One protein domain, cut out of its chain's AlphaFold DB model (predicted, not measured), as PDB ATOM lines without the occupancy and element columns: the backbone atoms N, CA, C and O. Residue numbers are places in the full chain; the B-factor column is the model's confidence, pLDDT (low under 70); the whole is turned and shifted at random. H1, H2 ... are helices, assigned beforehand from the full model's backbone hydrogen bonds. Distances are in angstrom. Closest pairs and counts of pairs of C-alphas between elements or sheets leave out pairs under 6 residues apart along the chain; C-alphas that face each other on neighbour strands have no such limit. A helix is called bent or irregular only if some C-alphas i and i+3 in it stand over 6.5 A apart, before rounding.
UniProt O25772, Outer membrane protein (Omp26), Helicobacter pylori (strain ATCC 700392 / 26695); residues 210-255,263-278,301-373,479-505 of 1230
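What this domain is: This is residues 210 to 255, 263 to 278, 301 to 373 and 479 to 505 of the 1230 residues of the protein "Outer membrane protein (Omp26)" of Helicobacter pylori (strain ATCC 700392 / 26695) (UniProt O25772). Four helices side by side, H1, H2, H4 and the arm H5a, form a bundle at one end of an elongated model, and from it a two-helix arm sticks out, made of H5b, which continues the bent helix H5, and H6, which runs back beside it to the bundle. The short helix H3 sits where H2 ends and H4 begins. The printed part has 162 residues with six named helices, H1 to H6 in chain order, and no named strand; the class is all helix. It is loose, with a radius of gyration of the C-alphas of 19.9 A, and spans 64 by 36 by 25 A.

Where its parts are: H1, residues 210 to 219, begins at C-alpha 210 (156.784, 165.572, 122.513). H2, residues 224 to 238, is 20.4 A long, and H3 is residues 267 to 273. H4, residues 308 to 323, is 21.7 A long and only just irregular, with C-alphas 318 and 321 7.0 A apart. H5, residues 331 to 371, was assigned as one helix by its hydrogen bonds but is bent, with C-alphas 355 and 358 7.5 A apart. Its arms are H5a, residues 331 to 355, 35.9 A, and H5b, residues 358 to 371, 19.8 A. H6, residues 481 to 505, is 36.0 A long and ends at C-alpha 505 (148.364, 159.640, 104.792).

How they stand to each other: H1, H2, H4 and H5a form an up and down bundle, each running against the one before it. The hairpin H1 and H2 touches at a shallow tilt of 25 degrees, its closest C-alphas those of Val 218 and Tyr 227, 6.1 A. H2 touches H4, closest at Ala 234 and Asn 318, C-alphas 5.0 A apart. H4 and H5a, also a hairpin, touch with C-alphas of Ala 323 and Gln 337 4.4 A apart. H1 touches residues 332 to 343 of H5a, while H1 and H4 are apart. H3 touches H4, closest C-alphas Ile 267 and Cys 311, 5.7 A. H5b stands at a steep tilt of 52 degrees to H5a. H6 touches H5b, opposite ways at a shallow tilt of 24 degrees, closest C-alphas Thr 359 and Ser 491, 4.8 A. Every O i to N i+4 pair is within hydrogen-bond range in H1, H2, H3, H5a and H5b; the count is 10 of 12 in H4 and 20 of 21 in H6.

The domain as a whole: The farthest C-alphas, Thr 247 and Gln 373, are 64.8 A apart. Cuts leave gaps of 15.0 A from C-alpha 255 to 263, 29.1 A from 278 to 301 and 8.0 A from 373 to 479. Of the links printed whole, H1 to H2 is tight and H4 to H5 short. The mean pLDDT of the printed part is 70.6, and 77 residues are under 70, among them 349 to 373 and 479 to 500.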
ATOM      1  N   LEU A 210     156.195 166.388 123.573       73.09
ATOM      2  CA  LEU A 210     156.784 165.572 122.513       73.09
ATOM      3  C   LEU A 210     157.638 166.421 121.561       73.09
ATOM      4  O   LEU A 210     158.721 165.989 121.203       73.09
ATOM      5  N   LEU A 211     157.210 167.629 121.197       81.01
ATOM      6  CA  LEU A 211     157.958 168.522 120.309       81.01
ATOM      7  C   LEU A 211     159.272 169.025 120.922       81.01
ATOM      8  O   LEU A 211     160.293 169.068 120.238       81.01
ATOM      9  N   SER A 212     159.262 169.359 122.215       72.95
ATOM     10  CA  SER A 212     160.466 169.692 122.980       72.95
ATOM     11  C   SER A 212     161.418 168.506 123.002       72.95
ATOM     12  O   SER A 212     162.543 168.628 122.535       72.95
ATOM     13  N   ASN A 213     160.936 167.330 123.424       78.12
ATOM     14  CA  ASN A 213     161.760 166.122 123.462       78.12
ATOM     15  C   ASN A 213     162.282 165.740 122.062       78.12
ATOM     16  O   ASN A 213     163.389 165.226 121.938       78.12
ATOM     17  N   LEU A 214     161.495 165.978 121.005       89.04
ATOM     18  CA  LEU A 214     161.918 165.771 119.620       89.04
ATOM     19  C   LEU A 214     163.043 166.735 119.253       89.04
ATOM     20  O   LEU A 214     164.018 166.313 118.646       89.04
ATOM     21  N   THR A 215     162.928 168.006 119.637       87.31
ATOM     22  CA  THR A 215     163.967 169.016 119.398       87.31
ATOM     23  C   THR A 215     165.265 168.639 120.102       87.31
ATOM     24  O   THR A 215     166.320 168.656 119.471       87.31
ATOM     25  N   ASP A 216     165.188 168.208 121.362       83.99
ATOM     26  CA  ASP A 216     166.351 167.750 122.126       83.99
ATOM     27  C   ASP A 216     167.009 166.529 121.465       83.99
ATOM     28  O   ASP A 216     168.223 166.502 121.260       83.99
ATOM     29  N   ALA A 217     166.207 165.541 121.054       86.84
ATOM     30  CA  ALA A 217     166.701 164.350 120.368       86.84
ATOM     31  C   ALA A 217     167.304 164.671 118.986       86.84
ATOM     32  O   ALA A 217     168.300 164.065 118.593       86.84
ATOM     33  N   VAL A 218     166.738 165.639 118.253       89.72
ATOM     34  CA  VAL A 218     167.271 166.116 116.967       89.72
ATOM     35  C   VAL A 218     168.595 166.855 117.163       89.72
ATOM     36  O   VAL A 218     169.527 166.614 116.404       89.72
ATOM     37  N   ASN A 219     168.716 167.694 118.192       87.49
ATOM     38  CA  ASN A 219     169.957 168.411 118.500       87.49
ATOM     39  C   ASN A 219     171.081 167.471 118.966       87.49
ATOM     40  O   ASN A 219     172.250 167.725 118.681       87.49
ATOM     41  N   ALA A 220     170.730 166.375 119.647       87.03
ATOM     42  CA  ALA A 220     171.660 165.333 120.085       87.03
ATOM     43  C   ALA A 220     171.948 164.255 119.016       87.03
ATOM     44  O   ALA A 220     172.737 163.336 119.256       87.03
ATOM     45  N   SER A 221     171.290 164.326 117.856       85.99
ATOM     46  CA  SER A 221     171.440 163.351 116.776       85.99
ATOM     47  C   SER A 221     172.844 163.401 116.155       85.99
ATOM     48  O   SER A 221     173.676 164.267 116.422       85.99
ATOM     49  N   SER A 222     173.117 162.409 115.316       78.60
ATOM     50  CA  SER A 222     174.279 162.390 114.414       78.60
ATOM     51  C   SER A 222     173.927 162.837 112.988       78.60
ATOM     52  O   SER A 222     174.807 163.248 112.238       78.60
ATOM     53  N   ASN A 223     172.642 162.799 112.616       71.72
ATOM     54  CA  ASN A 223     172.127 163.126 111.278       71.72
ATOM     55  C   ASN A 223     171.507 164.536 111.237       71.72
ATOM     56  O   ASN A 223     170.418 164.739 110.691       71.72
ATOM     57  N   ASN A 224     172.177 165.511 111.859       75.77
ATOM     58  CA  ASN A 224     171.528 166.750 112.301       75.77
ATOM     59  C   ASN A 224     170.914 167.553 111.163       75.77
ATOM     60  O   ASN A 224     169.772 167.960 111.288       75.77
ATOM     61  N   THR A 225     171.590 167.736 110.030       85.68
ATOM     62  CA  THR A 225     171.072 168.635 108.985       85.68
ATOM     63  C   THR A 225     169.745 168.182 108.384       85.68
ATOM     64  O   THR A 225     168.823 168.988 108.283       85.68
ATOM     65  N   ALA A 226     169.593 166.895 108.065       87.63
ATOM     66  CA  ALA A 226     168.331 166.377 107.537       87.63
ATOM     67  C   ALA A 226     167.208 166.423 108.588       87.63
ATOM     68  O   ALA A 226     166.078 166.804 108.277       87.63
ATOM     69  N   TYR A 227     167.521 166.073 109.841       92.10
ATOM     70  CA  TYR A 227     166.541 166.079 110.929       92.10
ATOM     71  C   TYR A 227     166.111 167.493 111.320       92.10
ATOM     72  O   TYR A 227     164.925 167.742 111.521       92.10
ATOM     73  N   VAL A 228     167.048 168.437 111.359       90.99
ATOM     74  CA  VAL A 228     166.779 169.855 111.598       90.99
ATOM     75  C   VAL A 228     165.863 170.407 110.510       90.99
ATOM     76  O   VAL A 228     164.851 171.018 110.840       90.99
ATOM     77  N   SER A 229     166.134 170.147 109.226       90.93
ATOM     78  CA  SER A 229     165.258 170.603 108.137       90.93
ATOM     79  C   SER A 229     163.842 170.019 108.227       90.93
ATOM     80  O   SER A 229     162.867 170.756 108.075       90.93
ATOM     81  N   ALA A 230     163.709 168.720 108.517       91.75
ATOM     82  CA  ALA A 230     162.403 168.080 108.688       91.75
ATOM     83  C   ALA A 230     161.636 168.644 109.899       91.75
ATOM     84  O   ALA A 230     160.452 168.970 109.791       91.75
ATOM     85  N   LEU A 231     162.325 168.840 111.029       93.01
ATOM     86  CA  LEU A 231     161.748 169.424 112.239       93.01
ATOM     87  C   LEU A 231     161.301 170.871 112.003       93.01
ATOM     88  O   LEU A 231     160.179 171.218 112.357       93.01
ATOM     89  N   VAL A 232     162.123 171.703 111.358       90.25
ATOM     90  CA  VAL A 232     161.768 173.091 111.014       90.25
ATOM     91  C   VAL A 232     160.515 173.133 110.134       90.25
ATOM     92  O   VAL A 232     159.610 173.923 110.400       90.25
ATOM     93  N   ASN A 233     160.400 172.251 109.137       89.81
ATOM     94  CA  ASN A 233     159.194 172.159 108.309       89.81
ATOM     95  C   ASN A 233     157.958 171.760 109.134       89.81
ATOM     96  O   ASN A 233     156.905 172.387 109.007       89.81
ATOM     97  N   ALA A 234     158.077 170.767 110.022       90.14
ATOM     98  CA  ALA A 234     156.990 170.361 110.915       90.14
ATOM     99  C   ALA A 234     156.564 171.507 111.853       90.14
ATOM    100  O   ALA A 234     155.371 171.767 112.014       90.14
ATOM    101  N   LEU A 235     157.528 172.246 112.408       87.33
ATOM    102  CA  LEU A 235     157.302 173.404 113.274       87.33
ATOM    103  C   LEU A 235     156.609 174.565 112.558       87.33
ATOM    104  O   LEU A 235     155.733 175.205 113.144       87.33
ATOM    105  N   ASN A 236     156.963 174.813 111.297       84.73
ATOM    106  CA  ASN A 236     156.326 175.831 110.466       84.73
ATOM    107  C   ASN A 236     154.874 175.465 110.130       84.73
ATOM    108  O   ASN A 236     153.992 176.315 110.236       84.73
ATOM    109  N   THR A 237     154.599 174.201 109.786       82.68
ATOM    110  CA  THR A 237     153.224 173.726 109.550       82.68
ATOM    111  C   THR A 237     152.378 173.757 110.822       82.68
ATOM    112  O   THR A 237     151.199 174.111 110.769       82.68
ATOM    113  N   LEU A 238     152.975 173.447 111.976       81.11
ATOM    114  CA  LEU A 238     152.307 173.588 113.267       81.11
ATOM    115  C   LEU A 238     152.019 175.065 113.583       81.11
ATOM    116  O   LEU A 238     150.918 175.383 114.017       81.11
ATOM    117  N   GLY A 239     152.962 175.966 113.303       73.61
ATOM    118  CA  GLY A 239     152.851 177.408 113.549       73.61
ATOM    119  C   GLY A 239     153.629 177.904 114.772       73.61
ATOM    120  O   GLY A 239     153.492 179.063 115.140       73.61
ATOM    121  N   VAL A 240     154.443 177.050 115.405       70.05
ATOM    122  CA  VAL A 240     155.263 177.413 116.581       70.05
ATOM    123  C   VAL A 240     156.468 178.265 116.165       70.05
ATOM    124  O   VAL A 240     156.835 179.206 116.864       70.05
ATOM    125  N   GLY A 241     157.047 177.981 114.994       71.33
ATOM    126  CA  GLY A 241     158.265 178.638 114.512       71.33
ATOM    127  C   GLY A 241     159.530 178.211 115.269       71.33
ATOM    128  O   GLY A 241     159.500 177.362 116.162       71.33
ATOM    129  N   VAL A 242     160.662 178.806 114.889       74.67
ATOM    130  CA  VAL A 242     161.995 178.541 115.457       74.67
ATOM    131  C   VAL A 242     162.729 179.846 115.750       74.67
ATOM    132  O   VAL A 242     162.497 180.856 115.086       74.67
ATOM    133  N   PHE A 243     163.628 179.832 116.733       69.76
ATOM    134  CA  PHE A 243     164.438 181.001 117.079       69.76
ATOM    135  C   PHE A 243     165.437 181.339 115.949       69.76
ATOM    136  O   PHE A 243     165.968 180.409 115.330       69.76
ATOM    137  N   PRO A 244     165.792 182.623 115.710       63.93
ATOM    138  CA  PRO A 244     166.768 183.019 114.681       63.93
ATOM    139  C   PRO A 244     168.169 182.414 114.852       63.93
ATOM    140  O   PRO A 244     168.935 182.351 113.899       63.93
ATOM    141  N   THR A 245     168.510 181.963 116.060       63.29
ATOM    142  CA  THR A 245     169.777 181.278 116.368       63.29
ATOM    143  C   THR A 245     169.797 179.813 115.928       63.29
ATOM    144  O   THR A 245     170.773 179.111 116.185       63.29
ATOM    145  N   THR A 246     168.724 179.327 115.302       70.69
ATOM    146  CA  THR A 246     168.675 177.996 114.693       70.69
ATOM    147  C   THR A 246     169.736 177.893 113.599       70.69
ATOM    148  O   THR A 246     169.835 178.749 112.724       70.69
ATOM    149  N   THR A 247     170.541 176.839 113.654       78.12
ATOM    150  CA  THR A 247     171.600 176.546 112.680       78.12
ATOM    151  C   THR A 247     171.225 175.321 111.855       78.12
ATOM    152  O   THR A 247     170.245 174.639 112.146       78.12
ATOM    153  N   THR A 248     172.039 174.976 110.858       78.80
ATOM    154  CA  THR A 248     171.881 173.736 110.082       78.80
ATOM    155  C   THR A 248     172.057 172.462 110.914       78.80
ATOM    156  O   THR A 248     171.836 171.376 110.387       78.80
ATOM    157  N   THR A 249     172.461 172.553 112.185       78.78
ATOM    158  CA  THR A 249     172.684 171.394 113.064       78.78
ATOM    159  C   THR A 249     172.017 171.503 114.432       78.78
ATOM    160  O   THR A 249     172.151 170.578 115.226       78.78
ATOM    161  N   HIS A 250     171.335 172.610 114.730       79.64
ATOM    162  CA  HIS A 250     170.742 172.852 116.044       79.64
ATOM    163  C   HIS A 250     169.488 173.720 115.927       79.64
ATOM    164  O   HIS A 250     169.564 174.843 115.431       79.64
ATOM    165  N   VAL A 251     168.358 173.233 116.435       82.25
ATOM    166  CA  VAL A 251     167.068 173.932 116.491       82.25
ATOM    167  C   VAL A 251     166.815 174.434 117.898       82.25
ATOM    168  O   VAL A 251     166.976 173.707 118.874       82.25
ATOM    169  N   VAL A 252     166.373 175.683 118.001       76.47
ATOM    170  CA  VAL A 252     165.805 176.220 119.236       76.47
ATOM    171  C   VAL A 252     164.333 176.486 118.965       76.47
ATOM    172  O   VAL A 252     164.000 177.263 118.066       76.47
ATOM    173  N   LEU A 253     163.451 175.812 119.708       70.96
ATOM    174  CA  LEU A 253     162.018 176.078 119.620       70.96
ATOM    175  C   LEU A 253     161.753 177.534 119.970       70.96
ATOM    176  O   LEU A 253     162.314 178.067 120.928       70.96
ATOM    177  N   ASN A 254     160.861 178.167 119.217       63.19
ATOM    178  CA  ASN A 254     160.318 179.423 119.686       63.19
ATOM    179  C   ASN A 254     159.463 179.140 120.935       63.19
ATOM    180  O   ASN A 254     158.577 178.278 120.866       63.19
ATOM    181  N   PRO A 255     159.696 179.804 122.078       52.64
ATOM    182  CA  PRO A 255     158.759 179.716 123.184       52.64
ATOM    183  C   PRO A 255     157.356 180.137 122.700       52.64
ATOM    184  O   PRO A 255     157.242 181.096 121.927       52.64
ATOM    185  N   PRO A 263     150.882 182.168 112.257       60.27
ATOM    186  CA  PRO A 263     150.668 182.292 110.819       60.27
ATOM    187  C   PRO A 263     149.299 181.720 110.458       60.27
ATOM    188  O   PRO A 263     149.024 180.565 110.781       60.27
ATOM    189  N   THR A 264     148.436 182.505 109.807       61.35
ATOM    190  CA  THR A 264     147.038 182.120 109.532       61.35
ATOM    191  C   THR A 264     146.940 180.776 108.801       61.35
ATOM    192  O   THR A 264     145.994 180.034 109.014       61.35
ATOM    193  N   ASN A 265     147.956 180.420 108.013       66.83
ATOM    194  CA  ASN A 265     148.076 179.185 107.241       66.83
ATOM    195  C   ASN A 265     148.874 178.059 107.939       66.83
ATOM    196  O   ASN A 265     149.611 177.316 107.292       66.83
ATOM    197  N   SER A 266     148.732 177.947 109.261       71.61
ATOM    198  CA  SER A 266     149.289 176.872 110.098       71.61
ATOM    199  C   SER A 266     148.193 176.192 110.931       71.61
ATOM    200  O   SER A 266     147.078 176.715 111.045       71.61
ATOM    201  N   ILE A 267     148.491 175.047 111.560       71.27
ATOM    202  CA  ILE A 267     147.552 174.375 112.484       71.27
ATOM    203  C   ILE A 267     147.137 175.323 113.623       71.27
ATOM    204  O   ILE A 267     145.954 175.424 113.952       71.27
ATOM    205  N   LEU A 268     148.085 176.060 114.208       67.13
ATOM    206  CA  LEU A 268     147.796 176.984 115.307       67.13
ATOM    207  C   LEU A 268     147.054 178.241 114.834       67.13
ATOM    208  O   LEU A 268     146.074 178.641 115.462       67.13
ATOM    209  N   GLY A 269     147.441 178.821 113.693       61.67
ATOM    210  CA  GLY A 269     146.733 179.969 113.115       61.67
ATOM    211  C   GLY A 269     145.281 179.648 112.781       61.67
ATOM    212  O   GLY A 269     144.376 180.336 113.250       61.67
ATOM    213  N   SER A 270     145.049 178.545 112.070       57.61
ATOM    214  CA  SER A 270     143.707 178.082 111.696       57.61
ATOM    215  C   SER A 270     142.798 177.825 112.902       57.61
ATOM    216  O   SER A 270     141.626 178.205 112.905       57.61
ATOM    217  N   THR A 271     143.341 177.217 113.956       57.45
ATOM    218  CA  THR A 271     142.571 176.884 115.158       57.45
ATOM    219  C   THR A 271     142.284 178.132 116.003       57.45
ATOM    220  O   THR A 271     141.191 178.244 116.558       57.45
ATOM    221  N   SER A 272     143.197 179.115 116.037       52.46
ATOM    222  CA  SER A 272     142.981 180.391 116.742       52.46
ATOM    223  C   SER A 272     141.833 181.214 116.142       52.46
ATOM    224  O   SER A 272     141.034 181.794 116.880       52.46
ATOM    225  N   SER A 273     141.676 181.202 114.814       47.44
ATOM    226  CA  SER A 273     140.578 181.894 114.124       47.44
ATOM    227  C   SER A 273     139.205 181.260 114.374       47.44
ATOM    228  O   SER A 273     138.190 181.939 114.255       47.44
ATOM    229  N   ASN A 274     139.145 179.987 114.780       46.46
ATOM    230  CA  ASN A 274     137.893 179.264 115.025       46.46
ATOM    231  C   ASN A 274     137.340 179.476 116.462       46.46
ATOM    232  O   ASN A 274     136.492 178.726 116.949       46.46
ATOM    233  N   SER A 275     137.823 180.484 117.199       38.64
ATOM    234  CA  SER A 275     137.520 180.727 118.625       38.64
ATOM    235  C   SER A 275     136.043 181.004 118.975       38.64
ATOM    236  O   SER A 275     135.675 180.885 120.140       38.64
ATOM    237  N   ASN A 276     135.169 181.274 118.000       34.85
ATOM    238  CA  ASN A 276     133.807 181.768 118.256       34.85
ATOM    239  C   ASN A 276     132.722 180.716 118.569       34.85
ATOM    240  O   ASN A 276     131.599 181.101 118.876       34.85
ATOM    241  N   ASN A 277     133.015 179.412 118.601       34.51
ATOM    242  CA  ASN A 277     131.984 178.396 118.898       34.51
ATOM    243  C   ASN A 277     131.743 178.131 120.403       34.51
ATOM    244  O   ASN A 277     131.259 177.061 120.759       34.51
ATOM    245  N   GLN A 278     132.038 179.084 121.303       32.19
ATOM    246  CA  GLN A 278     131.847 178.932 122.761       32.19
ATOM    247  C   GLN A 278     130.426 178.496 123.175       32.19
ATOM    248  O   GLN A 278     130.273 177.834 124.197       32.19
ATOM    249  N   ASN A 301     153.742 182.931 104.664       46.20
ATOM    250  CA  ASN A 301     154.293 181.592 104.409       46.20
ATOM    251  C   ASN A 301     153.841 181.064 103.027       46.20
ATOM    252  O   ASN A 301     152.669 180.713 102.883       46.20
ATOM    253  N   PRO A 302     154.725 180.994 102.012       46.78
ATOM    254  CA  PRO A 302     154.372 180.521 100.669       46.78
ATOM    255  C   PRO A 302     154.000 179.024 100.599       46.78
ATOM    256  O   PRO A 302     153.384 178.615  99.621       46.78
ATOM    257  N   ASN A 303     154.291 178.228 101.641       53.97
ATOM    258  CA  ASN A 303     153.969 176.792 101.729       53.97
ATOM    259  C   ASN A 303     152.775 176.489 102.662       53.97
ATOM    260  O   ASN A 303     152.718 175.435 103.298       53.97
ATOM    261  N   GLY A 304     151.842 177.430 102.817       60.73
ATOM    262  CA  GLY A 304     150.676 177.268 103.689       60.73
ATOM    263  C   GLY A 304     149.681 176.199 103.230       60.73
ATOM    264  O   GLY A 304     149.386 176.080 102.046       60.73
ATOM    265  N   CYS A 305     149.104 175.469 104.183       66.41
ATOM    266  CA  CYS A 305     147.957 174.578 103.968       66.41
ATOM    267  C   CYS A 305     146.648 175.381 103.788       66.41
ATOM    268  O   CYS A 305     146.543 176.498 104.297       66.41
ATOM    269  N   ALA A 306     145.643 174.831 103.083       66.38
ATOM    270  CA  ALA A 306     144.380 175.533 102.784       66.38
ATOM    271  C   ALA A 306     143.237 175.245 103.776       66.38
ATOM    272  O   ALA A 306     142.249 175.978 103.810       66.38
ATOM    273  N   ASN A 307     143.350 174.202 104.603       69.15
ATOM    274  CA  ASN A 307     142.435 173.929 105.715       69.15
ATOM    275  C   ASN A 307     143.127 173.124 106.832       69.15
ATOM    276  O   ASN A 307     144.216 172.586 106.632       69.15
ATOM    277  N   GLN A 308     142.486 173.022 108.003       69.48
ATOM    278  CA  GLN A 308     143.027 172.315 109.180       69.48
ATOM    279  C   GLN A 308     143.390 170.845 108.910       69.48
ATOM    280  O   GLN A 308     144.411 170.368 109.407       69.48
ATOM    281  N   VAL A 309     142.579 170.143 108.111       74.66
ATOM    282  CA  VAL A 309     142.810 168.738 107.739       74.66
ATOM    283  C   VAL A 309     144.092 168.617 106.913       74.66
ATOM    284  O   VAL A 309     144.975 167.846 107.272       74.66
ATOM    285  N   GLN A 310     144.262 169.466 105.897       79.57
ATOM    286  CA  GLN A 310     145.487 169.529 105.097       79.57
ATOM    287  C   GLN A 310     146.713 169.942 105.915       79.57
ATOM    288  O   GLN A 310     147.815 169.470 105.652       79.57
ATOM    289  N   CYS A 311     146.557 170.818 106.912       78.92
ATOM    290  CA  CYS A 311     147.668 171.177 107.792       78.92
ATOM    291  C   CYS A 311     148.137 169.980 108.630       78.92
ATOM    292  O   CYS A 311     149.340 169.783 108.793       78.92
ATOM    293  N   LEU A 312     147.206 169.171 109.148       82.19
ATOM    294  CA  LEU A 312     147.529 167.941 109.877       82.19
ATOM    295  C   LEU A 312     148.142 166.883 108.954       82.19
ATOM    296  O   LEU A 312     149.155 166.288 109.318       82.19
ATOM    297  N   GLU A 313     147.595 166.706 107.748       84.20
ATOM    298  CA  GLU A 313     148.181 165.865 106.695       84.20
ATOM    299  C   GLU A 313     149.637 166.276 106.424       84.20
ATOM    300  O   GLU A 313     150.548 165.453 106.514       84.20
ATOM    301  N   GLN A 314     149.880 167.567 106.180       85.55
ATOM    302  CA  GLN A 314     151.215 168.100 105.920       85.55
ATOM    303  C   GLN A 314     152.147 167.955 107.132       85.55
ATOM    304  O   GLN A 314     153.329 167.670 106.964       85.55
ATOM    305  N   PHE A 315     151.642 168.117 108.357       88.01
ATOM    306  CA  PHE A 315     152.430 167.924 109.575       88.01
ATOM    307  C   PHE A 315     152.891 166.470 109.720       88.01
ATOM    308  O   PHE A 315     154.062 166.223 110.006       88.01
ATOM    309  N   ILE A 316     152.003 165.509 109.442       87.71
ATOM    310  CA  ILE A 316     152.339 164.080 109.408       87.71
ATOM    311  C   ILE A 316     153.426 163.808 108.359       87.71
ATOM    312  O   ILE A 316     154.396 163.111 108.670       87.71
ATOM    313  N   GLN A 317     153.314 164.398 107.161       88.24
ATOM    314  CA  GLN A 317     154.330 164.271 106.108       88.24
ATOM    315  C   GLN A 317     155.674 164.885 106.502       88.24
ATOM    316  O   GLN A 317     156.720 164.273 106.302       88.24
ATOM    317  N   ASN A 318     155.670 166.068 107.117       90.53
ATOM    318  CA  ASN A 318     156.900 166.737 107.544       90.53
ATOM    319  C   ASN A 318     157.650 165.948 108.627       90.53
ATOM    320  O   ASN A 318     158.874 166.033 108.709       90.53
ATOM    321  N   LEU A 319     156.934 165.161 109.437       91.38
ATOM    322  CA  LEU A 319     157.521 164.258 110.427       91.38
ATOM    323  C   LEU A 319     158.010 162.927 109.835       91.38
ATOM    324  O   LEU A 319     158.781 162.234 110.496       91.38
ATOM    325  N   ALA A 320     157.613 162.555 108.612       88.86
ATOM    326  CA  ALA A 320     157.957 161.257 108.024       88.86
ATOM    327  C   ALA A 320     159.476 160.989 107.934       88.86
ATOM    328  O   ALA A 320     159.892 159.891 108.311       88.86
ATOM    329  N   PRO A 321     160.340 161.961 107.559       88.92
ATOM    330  CA  PRO A 321     161.793 161.766 107.581       88.92
ATOM    331  C   PRO A 321     162.367 161.517 108.985       88.92
ATOM    332  O   PRO A 321     163.404 160.871 109.116       88.92
ATOM    333  N   LEU A 322     161.706 162.027 110.033       90.95
ATOM    334  CA  LEU A 322     162.093 161.825 111.434       90.95
ATOM    335  C   LEU A 322     161.564 160.495 111.985       90.95
ATOM    336  O   LEU A 322     162.201 159.901 112.846       90.95
ATOM    337  N   ALA A 323     160.417 160.024 111.492       87.97
ATOM    338  CA  ALA A 323     159.773 158.773 111.898       87.97
ATOM    339  C   ALA A 323     160.309 157.525 111.165       87.97
ATOM    340  O   ALA A 323     159.989 156.390 111.548       87.97
ATOM    341  N   ALA A 324     161.114 157.720 110.116       84.71
ATOM    342  CA  ALA A 324     161.784 156.655 109.382       84.71
ATOM    343  C   ALA A 324     162.807 155.916 110.262       84.71
ATOM    344  O   ALA A 324     163.389 156.484 111.188       84.71
ATOM    345  N   THR A 325     163.047 154.636 109.962       80.78
ATOM    346  CA  THR A 325     164.063 153.844 110.665       80.78
ATOM    347  C   THR A 325     165.438 154.495 110.496       80.78
ATOM    348  O   THR A 325     165.876 154.688 109.358       80.78
ATOM    349  N   PRO A 326     166.135 154.848 111.589       76.10
ATOM    350  CA  PRO A 326     167.427 155.505 111.494       76.10
ATOM    351  C   PRO A 326     168.473 154.549 110.913       76.10
ATOM    352  O   PRO A 326     168.523 153.370 111.256       76.10
ATOM    353  N   THR A 327     169.347 155.069 110.050       71.89
ATOM    354  CA  THR A 327     170.462 154.311 109.457       71.89
ATOM    355  C   THR A 327     171.602 154.050 110.444       71.89
ATOM    356  O   THR A 327     172.383 153.122 110.254       71.89
ATOM    357  N   SER A 328     171.711 154.855 111.503       72.45
ATOM    358  CA  SER A 328     172.764 154.780 112.516       72.45
ATOM    359  C   SER A 328     172.208 154.383 113.886       72.45
ATOM    360  O   SER A 328     171.175 154.882 114.329       72.45
ATOM    361  N   ASN A 329     172.946 153.530 114.603       73.56
ATOM    362  CA  ASN A 329     172.574 152.999 115.922       73.56
ATOM    363  C   ASN A 329     172.778 154.003 117.085       73.56
ATOM    364  O   ASN A 329     173.115 153.616 118.200       73.56
ATOM    365  N   ASN A 330     172.631 155.308 116.833       80.80
ATOM    366  CA  ASN A 330     172.724 156.327 117.878       80.80
ATOM    367  C   ASN A 330     171.413 156.346 118.688       80.80
ATOM    368  O   ASN A 330     170.326 156.432 118.112       80.80
ATOM    369  N   GLN A 331     171.520 156.306 120.019       83.38
ATOM    370  CA  GLN A 331     170.385 156.379 120.940       83.38
ATOM    371  C   GLN A 331     169.515 157.629 120.709       83.38
ATOM    372  O   GLN A 331     168.290 157.535 120.769       83.38
ATOM    373  N   ALA A 332     170.117 158.775 120.375       84.39
ATOM    374  CA  ALA A 332     169.383 159.993 120.030       84.39
ATOM    375  C   ALA A 332     168.534 159.806 118.761       84.39
ATOM    376  O   ALA A 332     167.367 160.184 118.738       84.39
ATOM    377  N   ASN A 333     169.055 159.131 117.731       87.40
ATOM    378  CA  ASN A 333     168.308 158.880 116.493       87.40
ATOM    379  C   ASN A 333     167.115 157.934 116.724       87.40
ATOM    380  O   ASN A 333     166.059 158.114 116.123       87.40
ATOM    381  N   GLN A 334     167.250 156.961 117.632       85.33
ATOM    382  CA  GLN A 334     166.129 156.108 118.051       85.33
ATOM    383  C   GLN A 334     165.061 156.907 118.817       85.33
ATOM    384  O   GLN A 334     163.864 156.678 118.638       85.33
ATOM    385  N   GLN A 335     165.475 157.876 119.642       86.45
ATOM    386  CA  GLN A 335     164.549 158.789 120.316       86.45
ATOM    387  C   GLN A 335     163.819 159.694 119.317       86.45
ATOM    388  O   GLN A 335     162.601 159.829 119.429       86.45
ATOM    389  N   VAL A 336     164.521 160.245 118.317       89.85
ATOM    390  CA  VAL A 336     163.908 161.021 117.223       89.85
ATOM    391  C   VAL A 336     162.796 160.209 116.562       89.85
ATOM    392  O   VAL A 336     161.663 160.684 116.497       89.85
ATOM    393  N   GLN A 337     163.088 158.962 116.178       88.08
ATOM    394  CA  GLN A 337     162.107 158.066 115.570       88.08
ATOM    395  C   GLN A 337     160.883 157.857 116.468       88.08
ATOM    396  O   GLN A 337     159.750 158.096 116.048       88.08
ATOM    397  N   ALA A 338     161.102 157.443 117.717       81.55
ATOM    398  CA  ALA A 338     160.020 157.112 118.637       81.55
ATOM    399  C   ALA A 338     159.130 158.322 118.967       81.55
ATOM    400  O   ALA A 338     157.921 158.179 119.158       81.55
ATOM    401  N   ILE A 339     159.708 159.520 119.065       83.73
ATOM    402  CA  ILE A 339     158.962 160.740 119.387       83.73
ATOM    403  C   ILE A 339     158.220 161.266 118.153       83.73
ATOM    404  O   ILE A 339     157.052 161.641 118.267       83.73
ATOM    405  N   ALA A 340     158.849 161.241 116.975       87.96
ATOM    406  CA  ALA A 340     158.199 161.617 115.722       87.96
ATOM    407  C   ALA A 340     156.997 160.710 115.417       87.96
ATOM    408  O   ALA A 340     155.929 161.214 115.075       87.96
ATOM    409  N   GLN A 341     157.119 159.397 115.644       81.99
ATOM    410  CA  GLN A 341     156.003 158.450 115.524       81.99
ATOM    411  C   GLN A 341     154.868 158.760 116.508       81.99
ATOM    412  O   GLN A 341     153.701 158.718 116.128       81.99
ATOM    413  N   LYS A 342     155.176 159.154 117.752       76.00
ATOM    414  CA  LYS A 342     154.153 159.604 118.714       76.00
ATOM    415  C   LYS A 342     153.440 160.874 118.252       76.00
ATOM    416  O   LYS A 342     152.229 160.970 118.405       76.00
ATOM    417  N   LEU A 343     154.155 161.838 117.669       80.90
ATOM    418  CA  LEU A 343     153.541 163.050 117.116       80.90
ATOM    419  C   LEU A 343     152.676 162.752 115.883       80.90
ATOM    420  O   LEU A 343     151.574 163.291 115.782       80.90
ATOM    421  N   GLN A 344     153.125 161.863 114.993       81.07
ATOM    422  CA  GLN A 344     152.301 161.364 113.887       81.07
ATOM    423  C   GLN A 344     151.047 160.656 114.407       81.07
ATOM    424  O   GLN A 344     149.961 160.928 113.909       81.07
ATOM    425  N   SER A 345     151.178 159.826 115.448       68.64
ATOM    426  CA  SER A 345     150.062 159.149 116.120       68.64
ATOM    427  C   SER A 345     149.050 160.151 116.687       68.64
ATOM    428  O   SER A 345     147.845 160.008 116.513       68.64
ATOM    429  N   VAL A 346     149.512 161.231 117.316       65.25
ATOM    430  CA  VAL A 346     148.628 162.296 117.815       65.25
ATOM    431  C   VAL A 346     147.879 162.993 116.670       65.25
ATOM    432  O   VAL A 346     146.668 163.213 116.760       65.25
ATOM    433  N   ALA A 347     148.576 163.321 115.581       75.05
ATOM    434  CA  ALA A 347     147.979 163.997 114.434       75.05
ATOM    435  C   ALA A 347     146.983 163.101 113.677       75.05
ATOM    436  O   ALA A 347     145.875 163.556 113.386       75.05
ATOM    437  N   ILE A 348     147.323 161.832 113.422       72.88
ATOM    438  CA  ILE A 348     146.429 160.887 112.735       72.88
ATOM    439  C   ILE A 348     145.191 160.589 113.578       72.88
ATOM    440  O   ILE A 348     144.081 160.681 113.070       72.88
ATOM    441  N   ASN A 349     145.350 160.399 114.892       62.23
ATOM    442  CA  ASN A 349     144.215 160.229 115.793       62.23
ATOM    443  C   ASN A 349     143.289 161.450 115.756       62.23
ATOM    444  O   ASN A 349     142.074 161.300 115.799       62.23
ATOM    445  N   THR A 350     143.826 162.666 115.633       64.94
ATOM    446  CA  THR A 350     143.000 163.880 115.497       64.94
ATOM    447  C   THR A 350     142.168 163.854 114.212       64.94
ATOM    448  O   THR A 350     140.985 164.197 114.240       64.94
ATOM    449  N   LEU A 351     142.757 163.408 113.099       69.50
ATOM    450  CA  LEU A 351     142.051 163.221 111.831       69.50
ATOM    451  C   LEU A 351     140.996 162.111 111.919       69.50
ATOM    452  O   LEU A 351     139.879 162.303 111.443       69.50
ATOM    453  N   ASP A 352     141.310 160.990 112.565       64.07
ATOM    454  CA  ASP A 352     140.390 159.859 112.747       64.07
ATOM    455  C   ASP A 352     139.203 160.235 113.634       64.07
ATOM    456  O   ASP A 352     138.062 159.867 113.364       64.07
ATOM    457  N   ASN A 353     139.437 161.065 114.649       59.46
ATOM    458  CA  ASN A 353     138.373 161.617 115.482       59.46
ATOM    459  C   ASN A 353     137.449 162.536 114.688       59.46
ATOM    460  O   ASN A 353     136.228 162.464 114.830       59.46
ATOM    461  N   ASN A 354     138.019 163.375 113.823       66.52
ATOM    462  CA  ASN A 354     137.224 164.192 112.920       66.52
ATOM    463  C   ASN A 354     136.422 163.325 111.931       66.52
ATOM    464  O   ASN A 354     135.277 163.658 111.633       66.52
ATOM    465  N   ALA A 355     136.987 162.199 111.478       66.38
ATOM    466  CA  ALA A 355     136.316 161.247 110.596       66.38
ATOM    467  C   ALA A 355     135.085 160.597 111.253       66.38
ATOM    468  O   ALA A 355     134.064 160.460 110.586       66.38
ATOM    469  N   ILE A 356     135.148 160.258 112.549       61.37
ATOM    470  CA  ILE A 356     134.046 159.594 113.273       61.37
ATOM    471  C   ILE A 356     133.078 160.547 113.987       61.37
ATOM    472  O   ILE A 356     132.038 160.097 114.462       61.37
ATOM    473  N   ASN A 357     133.366 161.851 114.082       61.98
ATOM    474  CA  ASN A 357     132.561 162.774 114.896       61.98
ATOM    475  C   ASN A 357     131.068 162.786 114.520       61.98
ATOM    476  O   ASN A 357     130.209 162.770 115.400       61.98
ATOM    477  N   ASN A 358     130.743 162.775 113.223       62.60
ATOM    478  CA  ASN A 358     129.346 162.738 112.783       62.60
ATOM    479  C   ASN A 358     128.651 161.427 113.204       62.60
ATOM    480  O   ASN A 358     127.480 161.435 113.574       62.60
ATOM    481  N   THR A 359     129.388 160.312 113.219       62.38
ATOM    482  CA  THR A 359     128.898 159.020 113.722       62.38
ATOM    483  C   THR A 359     128.631 159.064 115.215       62.38
ATOM    484  O   THR A 359     127.562 158.646 115.650       62.38
ATOM    485  N   THR A 360     129.552 159.623 116.002       59.57
ATOM    486  CA  THR A 360     129.365 159.817 117.447       59.57
ATOM    487  C   THR A 360     128.134 160.678 117.734       59.57
ATOM    488  O   THR A 360     127.316 160.324 118.583       59.57
ATOM    489  N   TYR A 361     127.962 161.772 116.985       58.83
ATOM    490  CA  TYR A 361     126.791 162.645 117.074       58.83
ATOM    491  C   TYR A 361     125.487 161.891 116.773       58.83
ATOM    492  O   TYR A 361     124.550 161.931 117.573       58.83
ATOM    493  N   ASN A 362     125.439 161.137 115.671       57.73
ATOM    494  CA  ASN A 362     124.251 160.381 115.278       57.73
ATOM    495  C   ASN A 362     123.941 159.221 116.232       57.73
ATOM    496  O   ASN A 362     122.774 158.974 116.530       57.73
ATOM    497  N   LEU A 363     124.959 158.538 116.765       60.09
ATOM    498  CA  LEU A 363     124.780 157.493 117.777       60.09
ATOM    499  C   LEU A 363     124.227 158.065 119.080       60.09
ATOM    500  O   LEU A 363     123.327 157.470 119.666       60.09
ATOM    501  N   ASN A 364     124.717 159.227 119.518       56.38
ATOM    502  CA  ASN A 364     124.181 159.909 120.694       56.38
ATOM    503  C   ASN A 364     122.723 160.333 120.474       56.38
ATOM    504  O   ASN A 364     121.871 160.137 121.334       56.38
ATOM    505  N   ASN A 365     122.415 160.864 119.293       56.73
ATOM    506  CA  ASN A 365     121.056 161.198 118.887       56.73
ATOM    507  C   ASN A 365     120.131 159.969 118.862       56.73
ATOM    508  O   ASN A 365     118.991 160.063 119.317       56.73
ATOM    509  N   LEU A 366     120.615 158.817 118.389       59.40
ATOM    510  CA  LEU A 366     119.891 157.546 118.450       59.40
ATOM    511  C   LEU A 366     119.693 157.085 119.899       59.40
ATOM    512  O   LEU A 366     118.585 156.721 120.273       59.40
ATOM    513  N   HIS A 367     120.729 157.140 120.734       56.50
ATOM    514  CA  HIS A 367     120.642 156.777 122.150       56.50
ATOM    515  C   HIS A 367     119.638 157.642 122.914       56.50
ATOM    516  O   HIS A 367     118.803 157.118 123.645       56.50
ATOM    517  N   ASN A 368     119.667 158.958 122.702       52.41
ATOM    518  CA  ASN A 368     118.696 159.871 123.294       52.41
ATOM    519  C   ASN A 368     117.286 159.588 122.773       52.41
ATOM    520  O   ASN A 368     116.359 159.498 123.572       52.41
ATOM    521  N   ALA A 369     117.118 159.369 121.467       50.93
ATOM    522  CA  ALA A 369     115.823 159.006 120.898       50.93
ATOM    523  C   ALA A 369     115.254 157.712 121.509       50.93
ATOM    524  O   ALA A 369     114.058 157.650 121.782       50.93
ATOM    525  N   LEU A 370     116.107 156.718 121.778       53.58
ATOM    526  CA  LEU A 370     115.731 155.470 122.450       53.58
ATOM    527  C   LEU A 370     115.398 155.666 123.937       53.58
ATOM    528  O   LEU A 370     114.496 155.013 124.455       53.58
ATOM    529  N   ASN A 371     116.089 156.574 124.636       49.68
ATOM    530  CA  ASN A 371     115.820 156.868 126.048       49.68
ATOM    531  C   ASN A 371     114.553 157.716 126.262       49.68
ATOM    532  O   ASN A 371     113.862 157.540 127.262       49.68
ATOM    533  N   PHE A 372     114.238 158.645 125.355       47.56
ATOM    534  CA  PHE A 372     113.120 159.594 125.490       47.56
ATOM    535  C   PHE A 372     111.797 159.091 124.887       47.56
ATOM    536  O   PHE A 372     110.892 159.877 124.614       47.56
ATOM    537  N   GLN A 373     111.653 157.785 124.664       45.48
ATOM    538  CA  GLN A 373     110.751 157.298 123.623       45.48
ATOM    539  C   GLN A 373     109.243 157.289 123.943       45.48
ATOM    540  O   GLN A 373     108.439 156.935 123.083       45.48
ATOM    541  N   PHE A 479     111.378 162.485 117.929       47.70
ATOM    542  CA  PHE A 479     112.464 161.752 117.256       47.70
ATOM    543  C   PHE A 479     111.923 160.656 116.330       47.70
ATOM    544  O   PHE A 479     111.079 159.858 116.735       47.70
ATOM    545  N   ASN A 480     112.476 160.557 115.114       49.60
ATOM    546  CA  ASN A 480     112.215 159.450 114.190       49.60
ATOM    547  C   ASN A 480     113.304 158.381 114.289       49.60
ATOM    548  O   ASN A 480     114.370 158.548 113.700       49.60
ATOM    549  N   LEU A 481     113.034 157.263 114.975       52.02
ATOM    550  CA  LEU A 481     114.017 156.188 115.158       52.02
ATOM    551  C   LEU A 481     114.624 155.668 113.850       52.02
ATOM    552  O   LEU A 481     115.830 155.445 113.803       52.02
ATOM    553  N   VAL A 482     113.829 155.481 112.791       47.52
ATOM    554  CA  VAL A 482     114.333 154.970 111.503       47.52
ATOM    555  C   VAL A 482     115.297 155.978 110.873       47.52
ATOM    556  O   VAL A 482     116.360 155.594 110.391       47.52
ATOM    557  N   SER A 483     114.985 157.277 110.952       49.48
ATOM    558  CA  SER A 483     115.894 158.344 110.502       49.48
ATOM    559  C   SER A 483     117.153 158.439 111.368       49.48
ATOM    560  O   SER A 483     118.244 158.626 110.828       49.48
ATOM    561  N   GLN A 484     117.052 158.221 112.687       56.66
ATOM    562  CA  GLN A 484     118.228 158.163 113.563       56.66
ATOM    563  C   GLN A 484     119.130 156.972 113.204       56.66
ATOM    564  O   GLN A 484     120.338 157.143 113.052       56.66
ATOM    565  N   VAL A 485     118.557 155.780 112.999       56.42
ATOM    566  CA  VAL A 485     119.286 154.573 112.568       56.42
ATOM    567  C   VAL A 485     119.939 154.778 111.197       56.42
ATOM    568  O   VAL A 485     121.104 154.425 111.010       56.42
ATOM    569  N   TRP A 486     119.238 155.403 110.249       57.17
ATOM    570  CA  TRP A 486     119.787 155.724 108.929       57.17
ATOM    571  C   TRP A 486     120.911 156.764 108.984       57.17
ATOM    572  O   TRP A 486     121.932 156.618 108.310       57.17
ATOM    573  N   SER A 487     120.758 157.796 109.814       58.36
ATOM    574  CA  SER A 487     121.794 158.810 110.040       58.36
ATOM    575  C   SER A 487     123.059 158.168 110.606       58.36
ATOM    576  O   SER A 487     124.158 158.436 110.118       58.36
ATOM    577  N   VAL A 488     122.905 157.241 111.561       60.92
ATOM    578  CA  VAL A 488     124.006 156.408 112.059       60.92
ATOM    579  C   VAL A 488     124.644 155.624 110.908       60.92
ATOM    580  O   VAL A 488     125.836 155.791 110.680       60.92
ATOM    581  N   TYR A 489     123.883 154.872 110.110       56.10
ATOM    582  CA  TYR A 489     124.430 154.100 108.985       56.10
ATOM    583  C   TYR A 489     125.233 154.949 107.977       56.10
ATOM    584  O   TYR A 489     126.388 154.638 107.681       56.10
ATOM    585  N   ASN A 490     124.667 156.057 107.486       61.67
ATOM    586  CA  ASN A 490     125.349 156.931 106.524       61.67
ATOM    587  C   ASN A 490     126.611 157.570 107.103       61.67
ATOM    588  O   ASN A 490     127.628 157.701 106.412       61.67
ATOM    589  N   SER A 491     126.557 157.971 108.374       61.26
ATOM    590  CA  SER A 491     127.735 158.506 109.049       61.26
ATOM    591  C   SER A 491     128.812 157.445 109.266       61.26
ATOM    592  O   SER A 491     129.976 157.769 109.038       61.26
ATOM    593  N   LEU A 492     128.458 156.189 109.580       62.87
ATOM    594  CA  LEU A 492     129.417 155.079 109.651       62.87
ATOM    595  C   LEU A 492     130.139 154.891 108.319       62.87
ATOM    596  O   LEU A 492     131.366 154.860 108.304       62.87
ATOM    597  N   LYS A 493     129.399 154.838 107.206       58.70
ATOM    598  CA  LYS A 493     129.987 154.688 105.868       58.70
ATOM    599  C   LYS A 493     130.934 155.843 105.523       58.70
ATOM    600  O   LYS A 493     132.061 155.626 105.096       58.70
ATOM    601  N   THR A 494     130.502 157.078 105.776       65.04
ATOM    602  CA  THR A 494     131.342 158.273 105.570       65.04
ATOM    603  C   THR A 494     132.590 158.242 106.462       65.04
ATOM    604  O   THR A 494     133.670 158.663 106.054       65.04
ATOM    605  N   SER A 495     132.454 157.741 107.692       64.95
ATOM    606  CA  SER A 495     133.572 157.600 108.629       64.95
ATOM    607  C   SER A 495     134.569 156.558 108.143       64.95
ATOM    608  O   SER A 495     135.762 156.818 108.183       64.95
ATOM    609  N   GLU A 496     134.097 155.416 107.645       57.96
ATOM    610  CA  GLU A 496     134.933 154.364 107.064       57.96
ATOM    611  C   GLU A 496     135.751 154.889 105.875       57.96
ATOM    612  O   GLU A 496     136.975 154.749 105.864       57.96
ATOM    613  N   GLU A 497     135.110 155.582 104.928       67.58
ATOM    614  CA  GLU A 497     135.783 156.209 103.781       67.58
ATOM    615  C   GLU A 497     136.859 157.220 104.228       67.58
ATOM    616  O   GLU A 497     137.980 157.232 103.707       67.58
ATOM    617  N   ASN A 498     136.555 158.047 105.234       69.63
ATOM    618  CA  ASN A 498     137.495 159.032 105.775       69.63
ATOM    619  C   ASN A 498     138.642 158.394 106.574       69.63
ATOM    620  O   ASN A 498     139.780 158.827 106.431       69.63
ATOM    621  N   LEU A 499     138.382 157.359 107.375       69.81
ATOM    622  CA  LEU A 499     139.414 156.603 108.096       69.81
ATOM    623  C   LEU A 499     140.361 155.904 107.116       69.81
ATOM    624  O   LEU A 499     141.578 155.932 107.290       69.81
ATOM    625  N   GLN A 500     139.820 155.345 106.032       66.67
ATOM    626  CA  GLN A 500     140.608 154.767 104.947       66.67
ATOM    627  C   GLN A 500     141.482 155.824 104.258       66.67
ATOM    628  O   GLN A 500     142.668 155.589 104.012       66.67
ATOM    629  N   LYS A 501     140.935 157.018 104.000       74.51
ATOM    630  CA  LYS A 501     141.715 158.156 103.496       74.51
ATOM    631  C   LYS A 501     142.815 158.571 104.480       74.51
ATOM    632  O   LYS A 501     143.942 158.798 104.045       74.51
ATOM    633  N   ASN A 502     142.515 158.630 105.776       73.39
ATOM    634  CA  ASN A 502     143.477 159.007 106.805       73.39
ATOM    635  C   ASN A 502     144.629 158.002 106.900       73.39
ATOM    636  O   ASN A 502     145.794 158.392 106.867       73.39
ATOM    637  N   ALA A 503     144.328 156.703 106.935       67.90
ATOM    638  CA  ALA A 503     145.335 155.645 106.966       67.90
ATOM    639  C   ALA A 503     146.328 155.750 105.791       67.90
ATOM    640  O   ALA A 503     147.531 155.545 105.973       67.90
ATOM    641  N   ASN A 504     145.854 156.159 104.608       71.85
ATOM    642  CA  ASN A 504     146.704 156.391 103.439       71.85
ATOM    643  C   ASN A 504     147.674 157.581 103.600       71.85
ATOM    644  O   ASN A 504     148.688 157.623 102.906       71.85
ATOM    645  N   ILE A 505     147.432 158.528 104.515       71.79
ATOM    646  CA  ILE A 505     148.364 159.640 104.792       71.79
ATOM    647  C   ILE A 505     149.696 159.091 105.320       71.79
ATOM    648  O   ILE A 505     150.765 159.567 104.942       71.79
TER     649      ILE A 505